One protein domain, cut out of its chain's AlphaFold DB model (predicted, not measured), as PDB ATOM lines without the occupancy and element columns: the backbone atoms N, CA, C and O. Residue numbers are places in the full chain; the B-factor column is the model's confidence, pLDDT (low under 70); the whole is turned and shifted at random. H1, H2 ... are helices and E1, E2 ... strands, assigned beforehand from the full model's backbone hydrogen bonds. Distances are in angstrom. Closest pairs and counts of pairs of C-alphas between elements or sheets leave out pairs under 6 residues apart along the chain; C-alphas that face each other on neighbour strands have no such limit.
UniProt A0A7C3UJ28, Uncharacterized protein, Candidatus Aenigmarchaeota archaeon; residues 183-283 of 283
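This is residues 183 to 283 of the 283 residues of an uncharacterized protein of Candidatus Aenigmarchaeota archaeon (UniProt A0A7C3UJ28). Look first for a long helical hairpin, H2 and H3, with the short helix H1 packed on both; a tail, residues 272 to 283, sticks out and adds to the length. The printed part has 101 residues, with three named helices and two named strands in the order H1, E1, H2, H3, E2. The class is mixed, helices and strands, and no two named strands pair. The whole is loose, with a radius of gyration of the C-alphas of 17.1 A, and spans 64 by 27 by 23 A.

Begin with H2, residues 208 to 236, which touches H3, residues 244 to 261, as a hairpin: a shallow tilt of 30 degrees, opposite ways, the closest C-alphas those of Ile 218 and Val 261 at 6.0 A. H1, residues 190 to 194, touches residues 220 to 228 of H2, closest at C-alphas 190 and 224, 5.1 A. It touches residues 246 to 254 of H3, closest at C-alphas 194 and 250, 4.2 A. Residues 183 to 184 pair antiparallel with residues 199 to 200 of E1, residues 199 to 201. E2, residues 269 to 282, is only just apart from H3, closest 8.0 A. In H3 every O i to N i+4 pair is within hydrogen-bond range; H2 has 24 of 25, and H1 0 of 1 but 2 of 2 O i to N i+3 pairs.

Find C-alpha 208 at (-27.970, -50.812, -7.253); from there H2 runs 42.1 A to C-alpha 236 at (-49.970, -39.037, 26.667). H3 measures 25.7 A, H1 7.8 A and E1 7.1 A. E2 measures 25.8 A, bends by 102 degrees at residue 274 and ends at C-alpha 282, (-9.613, -48.632, -17.866).

The C-alphas farthest apart, Gly 238 and Trp 283, are 64.9 A apart. The printed part has no cut and no long link, and no printed residue is under 70 in pLDDT.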
ATOM      1  N   PHE A 183     -29.923 -57.657   6.301       85.75
ATOM      2  CA  PHE A 183     -30.495 -56.320   6.437       85.75
ATOM      3  C   PHE A 183     -31.883 -56.357   7.069       85.75
ATOM      4  O   PHE A 183     -32.573 -57.375   7.018       85.75
ATOM      5  N   ILE A 184     -32.274 -55.243   7.687       88.44
ATOM      6  CA  ILE A 184     -33.624 -55.058   8.224       88.44
ATOM      7  C   ILE A 184     -34.576 -54.871   7.042       88.44
ATOM      8  O   ILE A 184     -34.302 -54.058   6.162       88.44
ATOM      9  N   ASP A 185     -35.690 -55.600   7.015       89.75
ATOM     10  CA  ASP A 185     -36.714 -55.392   5.991       89.75
ATOM     11  C   ASP A 185     -37.418 -54.045   6.213       89.75
ATOM     12  O   ASP A 185     -38.272 -53.893   7.086       89.75
ATOM     13  N   CYS A 186     -37.031 -53.055   5.410       91.25
ATOM     14  CA  CYS A 186     -37.554 -51.694   5.468       91.25
ATOM     15  C   CYS A 186     -38.713 -51.447   4.493       91.25
ATOM     16  O   CYS A 186     -39.033 -50.296   4.206       91.25
ATOM     17  N   THR A 187     -39.346 -52.501   3.968       90.25
ATOM     18  CA  THR A 187     -40.567 -52.373   3.150       90.25
ATOM     19  C   THR A 187     -41.845 -52.255   3.990       90.25
ATOM     20  O   THR A 187     -42.945 -52.140   3.450       90.25
ATOM     21  N   ILE A 188     -41.693 -52.256   5.316       92.00
ATOM     22  CA  ILE A 188     -42.768 -52.174   6.304       92.00
ATOM     23  C   ILE A 188     -43.272 -50.744   6.519       92.00
ATOM     24  O   ILE A 188     -42.579 -49.758   6.278       92.00
ATOM     25  N   SER A 189     -44.484 -50.626   7.052       93.94
ATOM     26  CA  SER A 189     -45.031 -49.361   7.546       93.94
ATOM     27  C   SER A 189     -44.546 -49.034   8.964       93.94
ATOM     28  O   SER A 189     -44.190 -49.918   9.744       93.94
ATOM     29  N   CYS A 190     -44.626 -47.762   9.368       94.81
ATOM     30  CA  CYS A 190     -44.217 -47.354  10.714       94.81
ATOM     31  C   CYS A 190     -44.983 -48.069  11.835       94.81
ATOM     32  O   CYS A 190     -44.401 -48.404  12.862       94.81
ATOM     33  N   SER A 191     -46.268 -48.375  11.625       90.50
ATOM     34  CA  SER A 191     -47.073 -49.111  12.608       90.50
ATOM     35  C   SER A 191     -46.522 -50.511  12.909       90.50
ATOM     36  O   SER A 191     -46.664 -51.017  14.027       90.50
ATOM     37  N   GLU A 192     -45.847 -51.133  11.942       94.69
ATOM     38  CA  GLU A 192     -45.266 -52.468  12.084       94.69
ATOM     39  C   GLU A 192     -44.001 -52.470  12.937       94.69
ATOM     40  O   GLU A 192     -43.688 -53.498  13.535       94.69
ATOM     41  N   LEU A 193     -43.355 -51.314  13.126       94.75
ATOM     42  CA  LEU A 193     -42.257 -51.173  14.083       94.75
ATOM     43  C   LEU A 193     -42.711 -51.410  15.526       94.75
ATOM     44  O   LEU A 193     -41.875 -51.668  16.379       94.75
ATOM     45  N   SER A 194     -44.012 -51.410  15.824       93.62
ATOM     46  CA  SER A 194     -44.519 -51.844  17.135       93.62
ATOM     47  C   SER A 194     -44.453 -53.365  17.373       93.62
ATOM     48  O   SER A 194     -44.833 -53.830  18.449       93.62
ATOM     49  N   ARG A 195     -43.990 -54.147  16.386       93.75
ATOM     50  CA  ARG A 195     -43.838 -55.616  16.420       93.75
ATOM     51  C   ARG A 195     -42.370 -56.021  16.236       93.75
ATOM     52  O   ARG A 195     -41.499 -55.169  16.172       93.75
ATOM     53  N   ALA A 196     -42.064 -57.316  16.186       91.50
ATOM     54  CA  ALA A 196     -40.700 -57.782  15.920       91.50
ATOM     55  C   ALA A 196     -40.244 -57.427  14.489       91.50
ATOM     56  O   ALA A 196     -41.034 -57.539  13.553       91.50
ATOM     57  N   LEU A 197     -38.975 -57.026  14.332       92.12
ATOM     58  CA  LEU A 197     -38.374 -56.754  13.022       92.12
ATOM     59  C   LEU A 197     -38.125 -58.047  12.244       92.12
ATOM     60  O   LEU A 197     -37.689 -59.052  12.807       92.12
ATOM     61  N   ASN A 198     -38.333 -57.969  10.933       90.69
ATOM     62  CA  ASN A 198     -37.934 -59.004   9.991       90.69
ATOM     63  C   ASN A 198     -36.595 -58.642   9.343       90.69
ATOM     64  O   ASN A 198     -36.246 -57.467   9.209       90.69
ATOM     65  N   TYR A 199     -35.866 -59.671   8.925       89.75
ATOM     66  CA  TYR A 199     -34.585 -59.538   8.245       89.75
ATOM     67  C   TYR A 199     -34.632 -60.248   6.899       89.75
ATOM     68  O   TYR A 199     -35.295 -61.276   6.748       89.75
ATOM     69  N   ALA A 200     -33.896 -59.709   5.938       86.06
ATOM     70  CA  ALA A 200     -33.769 -60.256   4.601       86.06
ATOM     71  C   ALA A 200     -32.292 -60.339   4.181       86.06
ATOM     72  O   ALA A 200     -31.395 -59.850   4.875       86.06
ATOM     73  N   TYR A 201     -32.050 -61.012   3.052       86.50
ATOM     74  CA  TYR A 201     -30.717 -61.272   2.500       86.50
ATOM     75  C   TYR A 201     -30.638 -60.824   1.043       86.50
ATOM     76  O   TYR A 201     -31.512 -61.158   0.241       86.50
ATOM     77  N   TYR A 202     -29.590 -60.075   0.697       80.25
ATOM     78  CA  TYR A 202     -29.311 -59.706  -0.689       80.25
ATOM     79  C   TYR A 202     -28.322 -60.692  -1.296       80.25
ATOM     80  O   TYR A 202     -27.234 -60.900  -0.767       80.25
ATOM     81  N   SER A 203     -28.675 -61.262  -2.450       83.12
ATOM     82  CA  SER A 203     -27.766 -62.129  -3.210       83.12
ATOM     83  C   SER A 203     -26.557 -61.368  -3.758       83.12
ATOM     84  O   SER A 203     -25.477 -61.936  -3.885       83.12
ATOM     85  N   ASN A 204     -26.732 -60.078  -4.065       90.19
ATOM     86  CA  ASN A 204     -25.672 -59.199  -4.534       90.19
ATOM     87  C   ASN A 204     -25.704 -57.852  -3.796       90.19
ATOM     88  O   ASN A 204     -26.440 -56.935  -4.175       90.19
ATOM     89  N   ILE A 205     -24.860 -57.742  -2.769       93.62
ATOM     90  CA  ILE A 205     -24.643 -56.529  -1.966       93.62
ATOM     91  C   ILE A 205     -23.964 -55.385  -2.741       93.62
ATOM     92  O   ILE A 205     -23.876 -54.281  -2.229       93.62
ATOM     93  N   PHE A 206     -23.519 -55.621  -3.980       95.88
ATOM     94  CA  PHE A 206     -22.922 -54.615  -4.871       95.88
ATOM     95  C   PHE A 206     -23.876 -54.157  -5.982       95.88
ATOM     96  O   PHE A 206     -23.483 -53.440  -6.900       95.88
ATOM     97  N   SER A 207     -25.140 -54.584  -5.929       94.81
ATOM     98  CA  SER A 207     -26.162 -54.159  -6.887       94.81
ATOM     99  C   SER A 207     -26.769 -52.807  -6.514       94.81
ATOM    100  O   SER A 207     -26.897 -52.472  -5.338       94.81
ATOM    101  N   TYR A 208     -27.242 -52.057  -7.511       95.38
ATOM    102  CA  TYR A 208     -27.970 -50.812  -7.253       95.38
ATOM    103  C   TYR A 208     -29.257 -51.049  -6.436       95.38
ATOM    104  O   TYR A 208     -29.630 -50.225  -5.608       95.38
ATOM    105  N   ASN A 209     -29.895 -52.218  -6.582       93.19
ATOM    106  CA  ASN A 209     -31.049 -52.610  -5.766       93.19
ATOM    107  C   ASN A 209     -30.718 -52.674  -4.266       93.19
ATOM    108  O   ASN A 209     -31.534 -52.245  -3.453       93.19
ATOM    109  N   TYR A 210     -29.529 -53.171  -3.900       93.56
ATOM    110  CA  TYR A 210     -29.063 -53.143  -2.510       93.56
ATOM    111  C   TYR A 210     -28.952 -51.698  -2.009       93.56
ATOM    112  O   TYR A 210     -29.494 -51.367  -0.956       93.56
ATOM    113  N   PHE A 211     -28.330 -50.814  -2.795       95.00
ATOM    114  CA  PHE A 211     -28.219 -49.394  -2.454       95.00
ATOM    115  C   PHE A 211     -29.587 -48.727  -2.260       95.00
ATOM    116  O   PHE A 211     -29.818 -48.088  -1.233       95.00
ATOM    117  N   SER A 212     -30.530 -48.939  -3.183       93.69
ATOM    118  CA  SER A 212     -31.899 -48.419  -3.059       93.69
ATOM    119  C   SER A 212     -32.633 -48.961  -1.831       93.69
ATOM    120  O   SER A 212     -33.449 -48.257  -1.243       93.69
ATOM    121  N   ALA A 213     -32.349 -50.190  -1.403       92.44
ATOM    122  CA  ALA A 213     -32.940 -50.738  -0.187       92.44
ATOM    123  C   ALA A 213     -32.426 -50.041   1.079       92.44
ATOM    124  O   ALA A 213     -33.215 -49.754   1.978       92.44
ATOM    125  N   VAL A 214     -31.133 -49.712   1.128       93.50
ATOM    126  CA  VAL A 214     -30.555 -48.915   2.220       93.50
ATOM    127  C   VAL A 214     -31.116 -47.488   2.205       93.50
ATOM    128  O   VAL A 214     -31.464 -46.960   3.263       93.50
ATOM    129  N   GLU A 215     -31.288 -46.887   1.024       93.38
ATOM    130  CA  GLU A 215     -31.955 -45.583   0.860       93.38
ATOM    131  C   GLU A 215     -33.390 -45.623   1.416       93.38
ATOM    132  O   GLU A 215     -33.764 -44.778   2.231       93.38
ATOM    133  N   ASN A 216     -34.158 -46.667   1.093       93.06
ATOM    134  CA  ASN A 216     -35.504 -46.865   1.636       93.06
ATOM    135  C   ASN A 216     -35.508 -47.017   3.166       93.06
ATOM    136  O   ASN A 216     -36.399 -46.487   3.825       93.06
ATOM    137  N   CYS A 217     -34.514 -47.693   3.752       93.88
ATOM    138  CA  CYS A 217     -34.383 -47.787   5.208       93.88
ATOM    139  C   CYS A 217     -34.163 -46.427   5.877       93.88
ATOM    140  O   CYS A 217     -34.707 -46.179   6.956       93.88
ATOM    141  N   ILE A 218     -33.377 -45.544   5.258       93.94
ATOM    142  CA  ILE A 218     -33.166 -44.184   5.764       93.94
ATOM    143  C   ILE A 218     -34.475 -43.399   5.742       93.94
ATOM    144  O   ILE A 218     -34.817 -42.758   6.738       93.94
ATOM    145  N   GLU A 219     -35.211 -43.460   4.634       94.38
ATOM    146  CA  GLU A 219     -36.489 -42.759   4.503       94.38
ATOM    147  C   GLU A 219     -37.541 -43.310   5.470       94.38
ATOM    148  O   GLU A 219     -38.227 -42.531   6.136       94.38
ATOM    149  N   LEU A 220     -37.594 -44.635   5.649       95.56
ATOM    150  CA  LEU A 220     -38.427 -45.269   6.668       95.56
ATOM    151  C   LEU A 220     -38.070 -44.752   8.065       95.56
ATOM    152  O   LEU A 220     -38.954 -44.327   8.804       95.56
ATOM    153  N   TYR A 221     -36.787 -44.757   8.433       96.19
ATOM    154  CA  TYR A 221     -36.345 -44.286   9.744       96.19
ATOM    155  C   TYR A 221     -36.757 -42.828   9.989       96.19
ATOM    156  O   TYR A 221     -37.387 -42.545  11.008       96.19
ATOM    157  N   LYS A 222     -36.465 -41.920   9.045       94.50
ATOM    158  CA  LYS A 222     -36.840 -40.499   9.146       94.50
ATOM    159  C   LYS A 222     -38.343 -40.339   9.356       94.50
ATOM    160  O   LYS A 222     -38.766 -39.701  10.316       94.50
ATOM    161  N   HIS A 223     -39.140 -40.966   8.492       96.38
ATOM    162  CA  HIS A 223     -40.592 -40.867   8.548       96.38
ATOM    163  C   HIS A 223     -41.161 -41.450   9.850       96.38
ATOM    164  O   HIS A 223     -42.030 -40.848  10.485       96.38
ATOM    165  N   CYS A 224     -40.648 -42.597  10.293       97.12
ATOM    166  CA  CYS A 224     -41.187 -43.293  11.454       97.12
ATOM    167  C   CYS A 224     -40.763 -42.702  12.798       97.12
ATOM    168  O   CYS A 224     -41.449 -42.958  13.789       97.12
ATOM    169  N   VAL A 225     -39.688 -41.910  12.856       96.94
ATOM    170  CA  VAL A 225     -39.382 -41.087  14.037       96.94
ATOM    171  C   VAL A 225     -40.490 -40.054  14.260       96.94
ATOM    172  O   VAL A 225     -40.989 -39.929  15.380       96.94
ATOM    173  N   ASP A 226     -40.928 -39.367  13.205       96.25
ATOM    174  CA  ASP A 226     -41.999 -38.370  13.304       96.25
ATOM    175  C   ASP A 226     -43.339 -39.009  13.686       96.25
ATOM    176  O   ASP A 226     -44.041 -38.508  14.570       96.25
ATOM    177  N   GLU A 227     -43.685 -40.142  13.071       96.75
ATOM    178  CA  GLU A 227     -44.910 -40.882  13.398       96.75
ATOM    179  C   GLU A 227     -44.892 -41.437  14.828       96.75
ATOM    180  O   GLU A 227     -45.902 -41.370  15.530       96.75
ATOM    181  N   TYR A 228     -43.740 -41.919  15.303       97.38
ATOM    182  CA  TYR A 228     -43.581 -42.350  16.690       97.38
ATOM    183  C   TYR A 228     -43.809 -41.194  17.671       97.38
ATOM    184  O   TYR A 228     -44.553 -41.347  18.641       97.38
ATOM    185  N   ASN A 229     -43.228 -40.021  17.404       97.00
ATOM    186  CA  ASN A 229     -43.399 -38.847  18.263       97.00
ATOM    187  C   ASN A 229     -44.874 -38.429  18.367       97.00
ATOM    188  O   ASN A 229     -45.361 -38.168  19.471       97.00
ATOM    189  N   LYS A 230     -45.614 -38.447  17.249       96.19
ATOM    190  CA  LYS A 230     -47.069 -38.208  17.243       96.19
ATOM    191  C   LYS A 230     -47.826 -39.273  18.040       96.19
ATOM    192  O   LYS A 230     -48.686 -38.938  18.852       96.19
ATOM    193  N   ALA A 231     -47.481 -40.551  17.865       96.12
ATOM    194  CA  ALA A 231     -48.122 -41.655  18.581       96.12
ATOM    195  C   ALA A 231     -47.915 -41.568  20.106       96.12
ATOM    196  O   ALA A 231     -48.840 -41.857  20.872       96.12
ATOM    197  N   VAL A 232     -46.731 -41.134  20.551       96.94
ATOM    198  CA  VAL A 232     -46.429 -40.864  21.967       96.94
ATOM    199  C   VAL A 232     -47.230 -39.669  22.485       96.94
ATOM    200  O   VAL A 232     -47.791 -39.737  23.578       96.94
ATOM    201  N   GLU A 233     -47.331 -38.586  21.713       97.25
ATOM    202  CA  GLU A 233     -48.141 -37.421  22.086       97.25
ATOM    203  C   GLU A 233     -49.620 -37.795  22.266       97.25
ATOM    204  O   GLU A 233     -50.249 -37.417  23.261       97.25
ATOM    205  N   ASP A 234     -50.173 -38.584  21.347       96.69
ATOM    206  CA  ASP A 234     -51.546 -39.071  21.442       96.69
ATOM    207  C   ASP A 234     -51.748 -40.036  22.609       96.69
ATOM    208  O   ASP A 234     -52.797 -39.997  23.257       96.69
ATOM    209  N   PHE A 235     -50.749 -40.861  22.927       96.94
ATOM    210  CA  PHE A 235     -50.788 -41.749  24.088       96.94
ATOM    211  C   PHE A 235     -50.840 -40.950  25.387       96.94
ATOM    212  O   PHE A 235     -51.713 -41.188  26.221       96.94
ATOM    213  N   ASN A 236     -49.997 -39.925  25.506       96.25
ATOM    214  CA  ASN A 236     -49.970 -39.037  26.667       96.25
ATOM    215  C   ASN A 236     -51.275 -38.241  26.842       96.25
ATOM    216  O   ASN A 236     -51.625 -37.870  27.960       96.25
ATOM    217  N   LYS A 237     -52.021 -38.002  25.756       97.12
ATOM    218  CA  LYS A 237     -53.347 -37.357  25.781       97.12
ATOM    219  C   LYS A 237     -54.512 -38.338  25.975       97.12
ATOM    220  O   LYS A 237     -55.661 -37.901  25.966       97.12
ATOM    221  N   GLY A 238     -54.252 -39.641  26.107       95.38
ATOM    222  CA  GLY A 238     -55.289 -40.674  26.215       95.38
ATOM    223  C   GLY A 238     -56.084 -40.906  24.922       95.38
ATOM    224  O   GLY A 238     -57.211 -41.393  24.978       95.38
ATOM    225  N   ARG A 239     -55.527 -40.529  23.763       93.75
ATOM    226  CA  ARG A 239     -56.160 -40.641  22.432       93.75
ATOM    227  C   ARG A 239     -55.608 -41.793  21.588       93.75
ATOM    228  O   ARG A 239     -56.160 -42.087  20.533       93.75
ATOM    229  N   SER A 240     -54.513 -42.412  22.023       89.81
ATOM    230  CA  SER A 240     -53.824 -43.459  21.267       89.81
ATOM    231  C   SER A 240     -54.475 -44.830  21.424       89.81
ATOM    232  O   SER A 240     -54.972 -45.183  22.492       89.81
ATOM    233  N   SER A 241     -54.412 -45.625  20.357       90.38
ATOM    234  CA  SER A 241     -54.759 -47.050  20.350       90.38
ATOM    235  C   SER A 241     -53.586 -47.959  20.737       90.38
ATOM    236  O   SER A 241     -53.780 -49.165  20.904       90.38
ATOM    237  N   TYR A 242     -52.375 -47.411  20.876       93.94
ATOM    238  CA  TYR A 242     -51.189 -48.175  21.245       93.94
ATOM    239  C   TYR A 242     -51.097 -48.390  22.754       93.94
ATOM    240  O   TYR A 242     -51.364 -47.502  23.562       93.94
ATOM    241  N   THR A 243     -50.637 -49.574  23.140       95.62
ATOM    242  CA  THR A 243     -50.202 -49.858  24.509       95.62
ATOM    243  C   THR A 243     -48.794 -49.314  24.757       95.62
ATOM    244  O   THR A 243     -47.993 -49.164  23.832       95.62
ATOM    245  N   PHE A 244     -48.441 -49.108  26.029       95.50
ATOM    246  CA  PHE A 244     -47.074 -48.745  26.415       95.50
ATOM    247  C   PHE A 244     -46.029 -49.749  25.890       95.50
ATOM    248  O   PHE A 244     -44.975 -49.356  25.405       95.50
ATOM    249  N   SER A 245     -46.340 -51.051  25.923       96.75
ATOM    250  CA  SER A 245     -45.447 -52.104  25.419       96.75
ATOM    251  C   SER A 245     -45.208 -52.004  23.906       96.75
ATOM    252  O   SER A 245     -44.076 -52.190  23.453       96.75
ATOM    253  N   GLN A 246     -46.235 -51.651  23.128       97.00
ATOM    254  CA  GLN A 246     -46.104 -51.420  21.686       97.00
ATOM    255  C   GLN A 246     -45.251 -50.187  21.380       97.00
ATOM    256  O   GLN A 246     -44.379 -50.263  20.518       97.00
ATOM    257  N   LEU A 247     -45.446 -49.082  22.110       97.19
ATOM    258  CA  LEU A 247     -44.610 -47.883  21.960       97.19
ATOM    259  C   LEU A 247     -43.153 -48.167  22.340       97.19
ATOM    260  O   LEU A 247     -42.243 -47.773  21.619       97.19
ATOM    261  N   ASN A 248     -42.918 -48.920  23.414       97.44
ATOM    262  CA  ASN A 248     -41.568 -49.316  23.809       97.44
ATOM    263  C   ASN A 248     -40.894 -50.218  22.758       97.44
ATOM    264  O   ASN A 248     -39.716 -50.047  22.456       97.44
ATOM    265  N   THR A 249     -41.642 -51.152  22.163       97.50
ATOM    266  CA  THR A 249     -41.142 -52.000  21.064       97.50
ATOM    267  C   THR A 249     -40.784 -51.159  19.843       97.50
ATOM    268  O   THR A 249     -39.689 -51.300  19.301       97.50
ATOM    269  N   TRP A 250     -41.655 -50.216  19.476       97.44
ATOM    270  CA  TRP A 250     -41.402 -49.268  18.395       97.44
ATOM    271  C   TRP A 250     -40.132 -48.457  18.645       97.44
ATOM    272  O   TRP A 250     -39.246 -48.433  17.791       97.44
ATOM    273  N   TYR A 251     -39.981 -47.869  19.830       97.50
ATOM    274  CA  TYR A 251     -38.774 -47.128  20.186       97.50
ATOM    275  C   TYR A 251     -37.499 -47.967  20.021       97.50
ATOM    276  O   TYR A 251     -36.549 -47.521  19.378       97.50
ATOM    277  N   ASN A 252     -37.486 -49.202  20.530       97.38
ATOM    278  CA  ASN A 252     -36.329 -50.096  20.413       97.38
ATOM    279  C   ASN A 252     -36.003 -50.447  18.953       97.38
ATOM    280  O   ASN A 252     -34.833 -50.496  18.563       97.38
ATOM    281  N   ASN A 253     -37.025 -50.639  18.123       97.00
ATOM    282  CA  ASN A 253     -36.840 -50.887  16.698       97.00
ATOM    283  C   ASN A 253     -36.341 -49.648  15.950       97.00
ATOM    284  O   ASN A 253     -35.499 -49.784  15.066       97.00
ATOM    285  N   LEU A 254     -36.763 -48.440  16.340       96.56
ATOM    286  CA  LEU A 254     -36.184 -47.196  15.823       96.56
ATOM    287  C   LEU A 254     -34.714 -47.046  16.215       96.56
ATOM    288  O   LEU A 254     -33.922 -46.619  15.382       96.56
ATOM    289  N   GLN A 255     -34.317 -47.433  17.432       95.88
ATOM    290  CA  GLN A 255     -32.897 -47.458  17.811       95.88
ATOM    291  C   GLN A 255     -32.109 -48.469  16.969       95.88
ATOM    292  O   GLN A 255     -31.000 -48.182  16.522       95.88
ATOM    293  N   THR A 256     -32.703 -49.633  16.700       94.25
ATOM    294  CA  THR A 256     -32.098 -50.662  15.846       94.25
ATOM    295  C   THR A 256     -31.926 -50.159  14.409       94.25
ATOM    296  O   THR A 256     -30.834 -50.272  13.856       94.25
ATOM    297  N   LEU A 257     -32.956 -49.531  13.830       93.69
ATOM    298  CA  LEU A 257     -32.888 -48.890  12.513       93.69
ATOM    299  C   LEU A 257     -31.870 -47.749  12.481       93.69
ATOM    300  O   LEU A 257     -31.078 -47.677  11.547       93.69
ATOM    301  N   ARG A 258     -31.832 -46.897  13.514       93.81
ATOM    302  CA  ARG A 258     -30.840 -45.822  13.635       93.81
ATOM    303  C   ARG A 258     -29.426 -46.383  13.549       93.81
ATOM    304  O   ARG A 258     -28.645 -45.904  12.745       93.81
ATOM    305  N   ASN A 259     -29.116 -47.414  14.330       91.00
ATOM    306  CA  ASN A 259     -27.793 -48.044  14.326       91.00
ATOM    307  C   ASN A 259     -27.477 -48.766  13.007       91.00
ATOM    308  O   ASN A 259     -26.312 -49.007  12.704       91.00
ATOM    309  N   TYR A 260     -28.505 -49.137  12.240       89.44
ATOM    310  CA  TYR A 260     -28.344 -49.745  10.924       89.44
ATOM    311  C   TYR A 260     -28.014 -48.711   9.838       89.44
ATOM    312  O   TYR A 260     -27.195 -49.000   8.973       89.44
ATOM    313  N   VAL A 261     -28.616 -47.514   9.884       91.56
ATOM    314  CA  VAL A 261     -28.495 -46.504   8.810       91.56
ATOM    315  C   VAL A 261     -27.661 -45.269   9.161       91.56
ATOM    316  O   VAL A 261     -27.381 -44.452   8.281       91.56
ATOM    317  N   VAL A 262     -27.266 -45.106  10.424       88.44
ATOM    318  CA  VAL A 262     -26.462 -43.980  10.921       88.44
ATOM    319  C   VAL A 262     -25.173 -44.516  11.534       88.44
ATOM    320  O   VAL A 262     -25.215 -45.337  12.450       88.44
ATOM    321  N   SER A 263     -24.035 -44.001  11.071       85.06
ATOM    322  CA  SER A 263     -22.733 -44.192  11.712       85.06
ATOM    323  C   SER A 263     -22.288 -42.861  12.309       85.06
ATOM    324  O   SER A 263     -22.313 -41.825  11.643       85.06
ATOM    325  N   GLU A 264     -21.946 -42.881  13.599       81.12
ATOM    326  CA  GLU A 264     -21.702 -41.687  14.414       81.12
ATOM    327  C   GLU A 264     -22.908 -40.725  14.394       81.12
ATOM    328  O   GLU A 264     -23.886 -40.923  15.125       81.12
ATOM    329  N   ASN A 265     -22.851 -39.706  13.534       78.94
ATOM    330  CA  ASN A 265     -23.866 -38.669  13.361       78.94
ATOM    331  C   ASN A 265     -24.278 -38.467  11.894       78.94
ATOM    332  O   ASN A 265     -25.036 -37.542  11.599       78.94
ATOM    333  N   PHE A 266     -23.798 -39.312  10.982       82.31
ATOM    334  CA  PHE A 266     -24.060 -39.201   9.552       82.31
ATOM    335  C   PHE A 266     -24.743 -40.463   9.034       82.31
ATOM    336  O   PHE A 266     -24.538 -41.563   9.551       82.31
ATOM    337  N   TYR A 267     -25.574 -40.304   8.007       86.25
ATOM    338  CA  TYR A 267     -26.084 -41.461   7.286       86.25
ATOM    339  C   TYR A 267     -24.928 -42.208   6.630       86.25
ATOM    340  O   TYR A 267     -23.992 -41.592   6.126       86.25
ATOM    341  N   ILE A 268     -25.017 -43.534   6.612       86.75
ATOM    342  CA  ILE A 268     -23.967 -44.405   6.060       86.75
ATOM    343  C   ILE A 268     -23.820 -44.308   4.534       86.75
ATOM    344  O   ILE A 268     -22.930 -44.947   3.973       86.75
ATOM    345  N   LEU A 269     -24.713 -43.565   3.868       91.75
ATOM    346  CA  LEU A 269     -24.734 -43.394   2.422       91.75
ATOM    347  C   LEU A 269     -24.563 -41.933   2.012       91.75
ATOM    348  O   LEU A 269     -25.060 -41.023   2.677       91.75
ATOM    349  N   SER A 270     -23.940 -41.733   0.853       90.44
ATOM    350  CA  SER A 270     -23.948 -40.464   0.122       90.44
ATOM    351  C   SER A 270     -24.350 -40.673  -1.334       90.44
ATOM    352  O   SER A 270     -24.260 -41.784  -1.858       90.44
ATOM    353  N   LYS A 271     -24.840 -39.610  -1.973       92.06
ATOM    354  CA  LYS A 271     -25.408 -39.656  -3.320       92.06
ATOM    355  C   LYS A 271     -25.135 -38.357  -4.072       92.06
ATOM    356  O   LYS A 271     -25.223 -37.279  -3.489       92.06
ATOM    357  N   ILE A 272     -24.816 -38.478  -5.358       90.56
ATOM    358  CA  ILE A 272     -24.757 -37.363  -6.308       90.56
ATOM    359  C   ILE A 272     -26.058 -37.376  -7.103       90.56
ATOM    360  O   ILE A 272     -26.316 -38.326  -7.835       90.56
ATOM    361  N   ASP A 273     -26.873 -36.329  -6.962       89.69
ATOM    362  CA  ASP A 273     -28.228 -36.286  -7.528       89.69
ATOM    363  C   ASP A 273     -28.268 -36.351  -9.060       89.69
ATOM    364  O   ASP A 273     -29.254 -36.819  -9.631       89.69
ATOM    365  N   SER A 274     -27.209 -35.893  -9.739       92.06
ATOM    366  CA  SER A 274     -27.132 -35.980 -11.198       92.06
ATOM    367  C   SER A 274     -26.954 -37.441 -11.640       92.06
ATOM    368  O   SER A 274     -26.035 -38.110 -11.159       92.06
ATOM    369  N   PRO A 275     -27.797 -37.958 -12.553       95.31
ATOM    370  CA  PRO A 275     -27.663 -39.326 -13.031       95.31
ATOM    371  C   PRO A 275     -26.343 -39.572 -13.764       95.31
ATOM    372  O   PRO A 275     -25.814 -38.699 -14.458       95.31
ATOM    373  N   VAL A 276     -25.836 -40.799 -13.656       96.12
ATOM    374  CA  VAL A 276     -24.689 -41.276 -14.429       96.12
ATOM    375  C   VAL A 276     -25.093 -41.382 -15.899       96.12
ATOM    376  O   VAL A 276     -25.964 -42.166 -16.268       96.12
ATOM    377  N   LYS A 277     -24.418 -40.618 -16.751       96.06
ATOM    378  CA  LYS A 277     -24.580 -40.626 -18.208       96.06
ATOM    379  C   LYS A 277     -23.761 -41.735 -18.861       96.06
ATOM    380  O   LYS A 277     -24.244 -42.405 -19.771       96.06
ATOM    381  N   SER A 278     -22.519 -41.925 -18.420       95.19
ATOM    382  CA  SER A 278     -21.638 -42.969 -18.946       95.19
ATOM    383  C   SER A 278     -20.617 -43.437 -17.920       95.19
ATOM    384  O   SER A 278     -20.221 -42.682 -17.033       95.19
ATOM    385  N   VAL A 279     -20.173 -44.681 -18.100       96.00
ATOM    386  CA  VAL A 279     -19.151 -45.343 -17.289       96.00
ATOM    387  C   VAL A 279     -18.057 -45.834 -18.227       96.00
ATOM    388  O   VAL A 279     -18.332 -46.642 -19.118       96.00
ATOM    389  N   GLN A 280     -16.829 -45.365 -18.034       95.75
ATOM    390  CA  GLN A 280     -15.660 -45.855 -18.763       95.75
ATOM    391  C   GLN A 280     -14.722 -46.573 -17.799       95.75
ATOM    392  O   GLN A 280     -14.374 -46.034 -16.755       95.75
ATOM    393  N   ILE A 281     -14.314 -47.795 -18.153       95.56
ATOM    394  CA  ILE A 281     -13.407 -48.614 -17.342       95.56
ATOM    395  C   ILE A 281     -12.084 -48.793 -18.086       95.56
ATOM    396  O   ILE A 281     -12.066 -49.249 -19.231       95.56
ATOM    397  N   LEU A 282     -10.988 -48.477 -17.404       93.50
ATOM    398  CA  LEU A 282      -9.613 -48.632 -17.866       93.50
ATOM    399  C   LEU A 282      -8.918 -49.675 -16.978       93.50
ATOM    400  O   LEU A 282      -8.628 -49.386 -15.819       93.50
ATOM    401  N   TRP A 283      -8.710 -50.887 -17.500       90.19
ATOM    402  CA  TRP A 283      -8.042 -51.995 -16.798       90.19
ATOM    403  C   TRP A 283      -6.521 -51.929 -16.895       90.19
ATOM    404  O   TRP A 283      -6.024 -51.563 -17.984       90.19
TER     405      TRP A 283